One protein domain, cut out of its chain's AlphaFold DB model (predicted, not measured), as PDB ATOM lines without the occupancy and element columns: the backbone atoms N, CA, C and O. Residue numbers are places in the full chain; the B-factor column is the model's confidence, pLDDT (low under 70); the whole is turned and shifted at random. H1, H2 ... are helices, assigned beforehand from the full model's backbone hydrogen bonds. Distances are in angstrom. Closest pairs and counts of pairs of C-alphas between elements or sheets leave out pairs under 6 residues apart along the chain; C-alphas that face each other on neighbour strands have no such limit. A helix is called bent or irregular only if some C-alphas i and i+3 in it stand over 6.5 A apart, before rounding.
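Overview. This is residues 2 to 61 of the 61 residues of an uncharacterized protein of Candidatus Methanofastidiosa archaeon (UniProt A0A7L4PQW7). Two helices meet near their ends and make an open, lopsided V: a long, straight arm, H1, and a shorter arm, H2, that folds back from the far end of H1 after a tight turn. Away from the corner the two arms part, and residues 2 to 29 and 48 to 61 stand free. The printed part has 60 residues with two named helices, H1 then H2, and no named strand; its class is all helix. It is extended, with a radius of gyration of the C-alphas of 18.1 A, and flat, spanning 54 by 33 by 11 A.

Along the chain. H1 runs from Lys 2 to Phe 37, 52.8 A from first to last C-alpha, beginning at C-alpha 2 at (12.480, 28.453, -8.617) and ending at C-alpha 37 at (-12.859, -12.167, 13.549). After residues 38 and 39, H2 runs from Phe 40 to Lys 59, 28.4 A long, and ends at C-alpha 59 at (-18.252, -6.915, -13.476). Neither helix is bent.

Arrangement. H1 and H2 touch only at the corner by their link, with 5 pairs of C-alphas within 8 A. The closest C-alphas of the two are those of Phe 37 and Gly 43, 5.4 A apart. H1 touches with residues 33 to 37 alone, and H2 with residues 40 to 43 alone. Their lines stand at a steep tilt of 60 degrees, and they run opposite ways. Their centres are 23.9 A apart. In H2 every O i to N i+4 pair is within hydrogen-bond range; in H1, 31 of 32 are.

Size, cuts and confidence. The two C-alphas farthest apart are those of Lys 2 and Leu 42, at 54.3 A. The printed part has no cut, and the link from H1 to H2 is tight. Residue 61 is the chain's last. The mean pLDDT of the printed part is 71.6, and it is under 70 at residues 2 to 19, residue 38 and residues 55 to 61.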
ATOM      1  N   LYS A   2      12.945  28.639 -10.027       58.34
ATOM      2  CA  LYS A   2      12.480  28.453  -8.617       58.34
ATOM      3  C   LYS A   2      11.029  27.941  -8.470       58.34
ATOM      4  O   LYS A   2      10.737  27.205  -7.537       58.34
ATOM      5  N   LYS A   3      10.124  28.309  -9.387       56.78
ATOM      6  CA  LYS A   3       8.686  27.968  -9.314       56.78
ATOM      7  C   LYS A   3       8.369  26.500  -9.655       56.78
ATOM      8  O   LYS A   3       7.394  25.967  -9.134       56.78
ATOM      9  N   GLU A   4       9.184  25.844 -10.482       61.19
ATOM     10  CA  GLU A   4       9.017  24.418 -10.822       61.19
ATOM     11  C   GLU A   4       9.402  23.504  -9.660       61.19
ATOM     12  O   GLU A   4       8.617  22.635  -9.290       61.19
ATOM     13  N   LYS A   5      10.522  23.792  -8.980       59.12
ATOM     14  CA  LYS A   5      10.964  23.031  -7.800       59.12
ATOM     15  C   LYS A   5       9.928  23.033  -6.662       59.12
ATOM     16  O   LYS A   5       9.761  22.037  -5.967       59.12
ATOM     17  N   ILE A   6       9.176  24.128  -6.499       64.75
ATOM     18  CA  ILE A   6       8.097  24.239  -5.494       64.75
ATOM     19  C   ILE A   6       6.870  23.396  -5.887       64.75
ATOM     20  O   ILE A   6       6.203  22.824  -5.022       64.75
ATOM     21  N   LYS A   7       6.558  23.291  -7.187       63.16
ATOM     22  CA  LYS A   7       5.462  22.439  -7.680       63.16
ATOM     23  C   LYS A   7       5.779  20.955  -7.500       63.16
ATOM     24  O   LYS A   7       4.889  20.207  -7.098       63.16
ATOM     25  N   GLU A   8       7.023  20.541  -7.735       63.16
ATOM     26  CA  GLU A   8       7.452  19.153  -7.513       63.16
ATOM     27  C   GLU A   8       7.401  18.751  -6.039       63.16
ATOM     28  O   GLU A   8       6.863  17.691  -5.720       63.16
ATOM     29  N   GLN A   9       7.842  19.619  -5.122       63.81
ATOM     30  CA  GLN A   9       7.746  19.344  -3.684       63.81
ATOM     31  C   GLN A   9       6.295  19.201  -3.209       63.81
ATOM     32  O   GLN A   9       5.986  18.285  -2.448       63.81
ATOM     33  N   LYS A  10       5.371  20.037  -3.710       63.09
ATOM     34  CA  LYS A  10       3.933  19.898  -3.412       63.09
ATOM     35  C   LYS A  10       3.339  18.605  -3.976       63.09
ATOM     36  O   LYS A  10       2.479  18.005  -3.332       63.09
ATOM     37  N   LYS A  11       3.783  18.166  -5.160       66.88
ATOM     38  CA  LYS A  11       3.366  16.887  -5.762       66.88
ATOM     39  C   LYS A  11       3.873  15.704  -4.936       66.88
ATOM     40  O   LYS A  11       3.087  14.813  -4.633       66.88
ATOM     41  N   SER A  12       5.138  15.747  -4.519       63.41
ATOM     42  CA  SER A  12       5.760  14.728  -3.671       63.41
ATOM     43  C   SER A  12       5.085  14.641  -2.298       63.41
ATOM     44  O   SER A  12       4.681  13.558  -1.894       63.41
ATOM     45  N   GLN A  13       4.806  15.772  -1.638       63.53
ATOM     46  CA  GLN A  13       4.051  15.794  -0.375       63.53
ATOM     47  C   GLN A  13       2.626  15.248  -0.505       63.53
ATOM     48  O   GLN A  13       2.161  14.536   0.384       63.53
ATOM     49  N   LYS A  14       1.913  15.574  -1.594       65.06
ATOM     50  CA  LYS A  14       0.585  14.994  -1.852       65.06
ATOM     51  C   LYS A  14       0.668  13.482  -2.043       65.06
ATOM     52  O   LYS A  14      -0.188  12.775  -1.526       65.06
ATOM     53  N   LYS A  15       1.696  12.999  -2.744       62.50
ATOM     54  CA  LYS A  15       1.933  11.569  -2.962       62.50
ATOM     55  C   LYS A  15       2.269  10.851  -1.651       62.50
ATOM     56  O   LYS A  15       1.614   9.873  -1.330       62.50
ATOM     57  N   PHE A  16       3.150  11.427  -0.833       67.25
ATOM     58  CA  PHE A  16       3.490  10.918   0.500       67.25
ATOM     59  C   PHE A  16       2.282  10.878   1.443       67.25
ATOM     60  O   PHE A  16       2.084   9.906   2.164       67.25
ATOM     61  N   ARG A  17       1.430  11.915   1.426       69.25
ATOM     62  CA  ARG A  17       0.171  11.913   2.188       69.25
ATOM     63  C   ARG A  17      -0.806  10.861   1.675       69.25
ATOM     64  O   ARG A  17      -1.469  10.228   2.486       69.25
ATOM     65  N   SER A  18      -0.895  10.675   0.360       66.69
ATOM     66  CA  SER A  18      -1.745   9.648  -0.250       66.69
ATOM     67  C   SER A  18      -1.275   8.239   0.114       66.69
ATOM     68  O   SER A  18      -2.098   7.404   0.471       66.69
ATOM     69  N   GLU A  19       0.032   7.983   0.066       69.69
ATOM     70  CA  GLU A  19       0.628   6.699   0.448       69.69
ATOM     71  C   GLU A  19       0.468   6.448   1.949       69.69
ATOM     72  O   GLU A  19      -0.001   5.385   2.342       69.69
ATOM     73  N   GLY A  20       0.735   7.456   2.786       75.19
ATOM     74  CA  GLY A  20       0.526   7.369   4.231       75.19
ATOM     75  C   GLY A  20      -0.937   7.133   4.613       75.19
ATOM     76  O   GLY A  20      -1.209   6.334   5.502       75.19
ATOM     77  N   THR A  21      -1.886   7.766   3.915       75.88
ATOM     78  CA  THR A  21      -3.329   7.566   4.147       75.88
ATOM     79  C   THR A  21      -3.764   6.163   3.727       75.88
ATOM     80  O   THR A  21      -4.448   5.493   4.493       75.88
ATOM     81  N   ASN A  22      -3.322   5.679   2.562       76.50
ATOM     82  CA  ASN A  22      -3.621   4.316   2.114       76.50
ATOM     83  C   ASN A  22      -3.020   3.264   3.053       76.50
ATOM     84  O   ASN A  22      -3.661   2.255   3.338       76.50
ATOM     85  N   MET A  23      -1.822   3.517   3.581       78.94
ATOM     86  CA  MET A  23      -1.182   2.638   4.553       78.94
ATOM     87  C   MET A  23      -1.941   2.631   5.889       78.94
ATOM     88  O   MET A  23      -2.193   1.562   6.436       78.94
ATOM     89  N   LEU A  24      -2.390   3.795   6.376       85.50
ATOM     90  CA  LEU A  24      -3.228   3.915   7.578       85.50
ATOM     91  C   LEU A  24      -4.581   3.217   7.421       85.50
ATOM     92  O   LEU A  24      -5.039   2.563   8.352       85.50
ATOM     93  N   ILE A  25      -5.199   3.322   6.243       82.69
ATOM     94  CA  ILE A  25      -6.441   2.613   5.917       82.69
ATOM     95  C   ILE A  25      -6.199   1.101   5.906       82.69
ATOM     96  O   ILE A  25      -6.977   0.366   6.505       82.69
ATOM     97  N   GLY A  26      -5.109   0.632   5.290       79.94
ATOM     98  CA  GLY A  26      -4.744  -0.788   5.278       79.94
ATOM     99  C   GLY A  26      -4.495  -1.348   6.681       79.94
ATOM    100  O   GLY A  26      -5.013  -2.410   7.021       79.94
ATOM    101  N   VAL A  27      -3.768  -0.608   7.525       82.94
ATOM    102  CA  VAL A  27      -3.522  -0.985   8.927       82.94
ATOM    103  C   VAL A  27      -4.814  -0.940   9.749       82.94
ATOM    104  O   VAL A  27      -5.078  -1.864  10.514       82.94
ATOM    105  N   GLY A  28      -5.643   0.092   9.570       84.25
ATOM    106  CA  GLY A  28      -6.924   0.237  10.263       84.25
ATOM    107  C   GLY A  28      -7.911  -0.872   9.904       84.25
ATOM    108  O   GLY A  28      -8.501  -1.478  10.795       84.25
ATOM    109  N   LEU A  29      -8.035  -1.202   8.616       82.56
ATOM    110  CA  LEU A  29      -8.833  -2.340   8.158       82.56
ATOM    111  C   LEU A  29      -8.274  -3.648   8.718       82.56
ATOM    112  O   LEU A  29      -9.025  -4.407   9.318       82.56
ATOM    113  N   GLY A  30      -6.965  -3.889   8.618       76.75
ATOM    114  CA  GLY A  30      -6.339  -5.092   9.174       76.75
ATOM    115  C   GLY A  30      -6.598  -5.267  10.675       76.75
ATOM    116  O   GLY A  30      -6.927  -6.367  11.116       76.75
ATOM    117  N   ALA A  31      -6.528  -4.184  11.451       80.69
ATOM    118  CA  ALA A  31      -6.810  -4.200  12.885       80.69
ATOM    119  C   ALA A  31      -8.292  -4.472  13.193       80.69
ATOM    120  O   ALA A  31      -8.594  -5.284  14.068       80.69
ATOM    121  N   VAL A  32      -9.221  -3.844  12.462       80.81
ATOM    122  CA  VAL A  32     -10.667  -4.080  12.619       80.81
ATOM    123  C   VAL A  32     -11.023  -5.516  12.243       80.81
ATOM    124  O   VAL A  32     -11.736  -6.173  12.993       80.81
ATOM    125  N   PHE A  33     -10.485  -6.045  11.144       74.00
ATOM    126  CA  PHE A  33     -10.671  -7.449  10.772       74.00
ATOM    127  C   PHE A  33     -10.063  -8.392  11.823       74.00
ATOM    128  O   PHE A  33     -10.706  -9.363  12.218       74.00
ATOM    129  N   GLY A  34      -8.872  -8.093  12.346       73.81
ATOM    130  CA  GLY A  34      -8.268  -8.869  13.433       73.81
ATOM    131  C   GLY A  34      -9.144  -8.925  14.690       73.81
ATOM    132  O   GLY A  34      -9.336 -10.001  15.253       73.81
ATOM    133  N   LEU A  35      -9.728  -7.788  15.087       76.06
ATOM    134  CA  LEU A  35     -10.621  -7.687  16.246       76.06
ATOM    135  C   LEU A  35     -11.984  -8.351  16.017       76.06
ATOM    136  O   LEU A  35     -12.464  -9.065  16.892       76.06
ATOM    137  N   VAL A  36     -12.610  -8.129  14.857       74.69
ATOM    138  CA  VAL A  36     -13.949  -8.657  14.542       74.69
ATOM    139  C   VAL A  36     -13.928 -10.175  14.432       74.69
ATOM    140  O   VAL A  36     -14.836 -10.842  14.921       74.69
ATOM    141  N   PHE A  37     -12.899 -10.733  13.796       70.62
ATOM    142  CA  PHE A  37     -12.859 -12.167  13.549       70.62
ATOM    143  C   PHE A  37     -12.213 -12.953  14.688       70.62
ATOM    144  O   PHE A  37     -12.424 -14.163  14.744       70.62
ATOM    145  N   ASN A  38     -11.433 -12.302  15.571       68.81
ATOM    146  CA  ASN A  38     -10.662 -12.890  16.685       68.81
ATOM    147  C   ASN A  38      -9.857 -14.162  16.305       68.81
ATOM    148  O   ASN A  38      -9.391 -14.919  17.152       68.81
ATOM    149  N   ASN A  39      -9.743 -14.416  15.000       70.44
ATOM    150  CA  ASN A  39      -9.237 -15.609  14.357       70.44
ATOM    151  C   ASN A  39      -8.858 -15.224  12.922       70.44
ATOM    152  O   ASN A  39      -9.707 -14.969  12.062       70.44
ATOM    153  N   PHE A  40      -7.552 -15.161  12.683       71.12
ATOM    154  CA  PHE A  40      -6.956 -14.675  11.442       71.12
ATOM    155  C   PHE A  40      -7.418 -15.464  10.205       71.12
ATOM    156  O   PHE A  40      -7.618 -14.888   9.137       71.12
ATOM    157  N   ILE A  41      -7.658 -16.770  10.362       74.19
ATOM    158  CA  ILE A  41      -8.104 -17.652   9.275       74.19
ATOM    159  C   ILE A  41      -9.508 -17.261   8.804       74.19
ATOM    160  O   ILE A  41      -9.753 -17.151   7.605       74.19
ATOM    161  N   LEU A  42     -10.422 -17.002   9.744       71.50
ATOM    162  CA  LEU A  42     -11.798 -16.637   9.416       71.50
ATOM    163  C   LEU A  42     -11.864 -15.257   8.748       71.50
ATOM    164  O   LEU A  42     -12.589 -15.089   7.769       71.50
ATOM    165  N   GLY A  43     -11.054 -14.302   9.219       76.19
ATOM    166  CA  GLY A  43     -10.940 -12.977   8.605       76.19
ATOM    167  C   GLY A  43     -10.400 -13.023   7.172       76.19
ATOM    168  O   GLY A  43     -10.936 -12.342   6.298       76.19
ATOM    169  N   ALA A  44      -9.399 -13.868   6.902       77.06
ATOM    170  CA  ALA A  44      -8.861 -14.059   5.555       77.06
ATOM    171  C   ALA A  44      -9.894 -14.675   4.594       77.06
ATOM    172  O   ALA A  44     -10.049 -14.194   3.472       77.06
ATOM    173  N   ILE A  45     -10.646 -15.689   5.040       81.88
ATOM    174  CA  ILE A  45     -11.723 -16.300   4.243       81.88
ATOM    175  C   ILE A  45     -12.802 -15.260   3.915       81.88
ATOM    176  O   ILE A  45     -13.205 -15.134   2.759       81.88
ATOM    177  N   MET A  46     -13.230 -14.469   4.903       80.62
ATOM    178  CA  MET A  46     -14.234 -13.421   4.696       80.62
ATOM    179  C   MET A  46     -13.748 -12.336   3.728       80.62
ATOM    180  O   MET A  46     -14.501 -11.917   2.852       80.62
ATOM    181  N   ALA A  47     -12.482 -11.922   3.823       79.50
ATOM    182  CA  ALA A  47     -11.898 -10.954   2.898       79.50
ATOM    183  C   ALA A  47     -11.888 -11.468   1.447       79.50
ATOM    184  O   ALA A  47     -12.233 -10.716   0.536       79.50
ATOM    185  N   ILE A  48     -11.561 -12.749   1.231       83.62
ATOM    186  CA  ILE A  48     -11.597 -13.377  -0.101       83.62
ATOM    187  C   ILE A  48     -13.027 -13.420  -0.644       83.62
ATOM    188  O   ILE A  48     -13.237 -13.055  -1.800       83.62
ATOM    189  N   ILE A  49     -14.007 -13.816   0.177       84.25
ATOM    190  CA  ILE A  49     -15.425 -13.860  -0.218       84.25
ATOM    191  C   ILE A  49     -15.916 -12.462  -0.596       84.25
ATOM    192  O   ILE A  49     -16.517 -12.281  -1.648       84.25
ATOM    193  N   VAL A  50     -15.629 -11.454   0.229       83.94
ATOM    194  CA  VAL A  50     -16.034 -10.070  -0.045       83.94
ATOM    195  C   VAL A  50     -15.378  -9.550  -1.322       83.94
ATOM    196  O   VAL A  50     -16.064  -8.938  -2.134       83.94
ATOM    197  N   ALA A  51     -14.088  -9.824  -1.538       82.38
ATOM    198  CA  ALA A  51     -13.385  -9.419  -2.753       82.38
ATOM    199  C   ALA A  51     -13.963 -10.090  -4.007       82.38
ATOM    200  O   ALA A  51     -14.237  -9.402  -4.985       82.38
ATOM    201  N   THR A  52     -14.216 -11.400  -3.966       83.25
ATOM    202  CA  THR A  52     -14.812 -12.126  -5.100       83.25
ATOM    203  C   THR A  52     -16.252 -11.701  -5.367       83.25
ATOM    204  O   THR A  52     -16.619 -11.503  -6.521       83.25
ATOM    205  N   VAL A  53     -17.069 -11.493  -4.332       80.62
ATOM    206  CA  VAL A  53     -18.447 -10.997  -4.493       80.62
ATOM    207  C   VAL A  53     -18.460  -9.563  -5.026       80.62
ATOM    208  O   VAL A  53     -19.273  -9.250  -5.893       80.62
ATOM    209  N   LEU A  54     -17.557  -8.694  -4.559       76.44
ATOM    210  CA  LEU A  54     -17.412  -7.336  -5.093       76.44
ATOM    211  C   LEU A  54     -16.921  -7.346  -6.541       76.44
ATOM    212  O   LEU A  54     -17.452  -6.592  -7.347       76.44
ATOM    213  N   GLU A  55     -15.953  -8.194  -6.897       66.31
ATOM    214  CA  GLU A  55     -15.498  -8.330  -8.285       66.31
ATOM    215  C   GLU A  55     -16.618  -8.816  -9.202       66.31
ATOM    216  O   GLU A  55     -16.799  -8.249 -10.278       66.31
ATOM    217  N   ILE A  56     -17.400  -9.811  -8.781       66.62
ATOM    218  CA  ILE A  56     -18.554 -10.292  -9.552       66.62
ATOM    219  C   ILE A  56     -19.599  -9.172  -9.682       66.62
ATOM    220  O   ILE A  56     -20.010  -8.839 -10.789       66.62
ATOM    221  N   GLY A  57     -19.957  -8.506  -8.581       58.72
ATOM    222  CA  GLY A  57     -20.958  -7.435  -8.582       58.72
ATOM    223  C   GLY A  57     -20.548  -6.157  -9.328       58.72
ATOM    224  O   GLY A  57     -21.420  -5.407  -9.764       58.72
ATOM    225  N   VAL A  58     -19.246  -5.889  -9.489       59.03
ATOM    226  CA  VAL A  58     -18.725  -4.772 -10.303       59.03
ATOM    227  C   VAL A  58     -18.627  -5.152 -11.780       59.03
ATOM    228  O   VAL A  58     -18.770  -4.284 -12.634       59.03
ATOM    229  N   LYS A  59     -18.396  -6.430 -12.096       54.81
ATOM    230  CA  LYS A  59     -18.252  -6.915 -13.476       54.81
ATOM    231  C   LYS A  59     -19.589  -7.064 -14.209       54.81
ATOM    232  O   LYS A  59     -19.606  -7.014 -15.433       54.81
ATOM    233  N   ASP A  60     -20.687  -7.205 -13.469       56.28
ATOM    234  CA  ASP A  60     -22.061  -7.240 -13.991       56.28
ATOM    235  C   ASP A  60     -22.668  -5.842 -14.270       56.28
ATOM    236  O   ASP A  60     -23.867  -5.734 -14.537       56.28
ATOM    237  N   LYS A  61     -21.876  -4.759 -14.221       51.38
ATOM    238  CA  LYS A  61     -22.347  -3.382 -14.449       51.38
ATOM    239  C   LYS A  61     -21.610  -2.652 -15.566       51.38
ATOM    240  O   LYS A  61     -20.370  -2.783 -15.652       51.38
TER     241      LYS A  61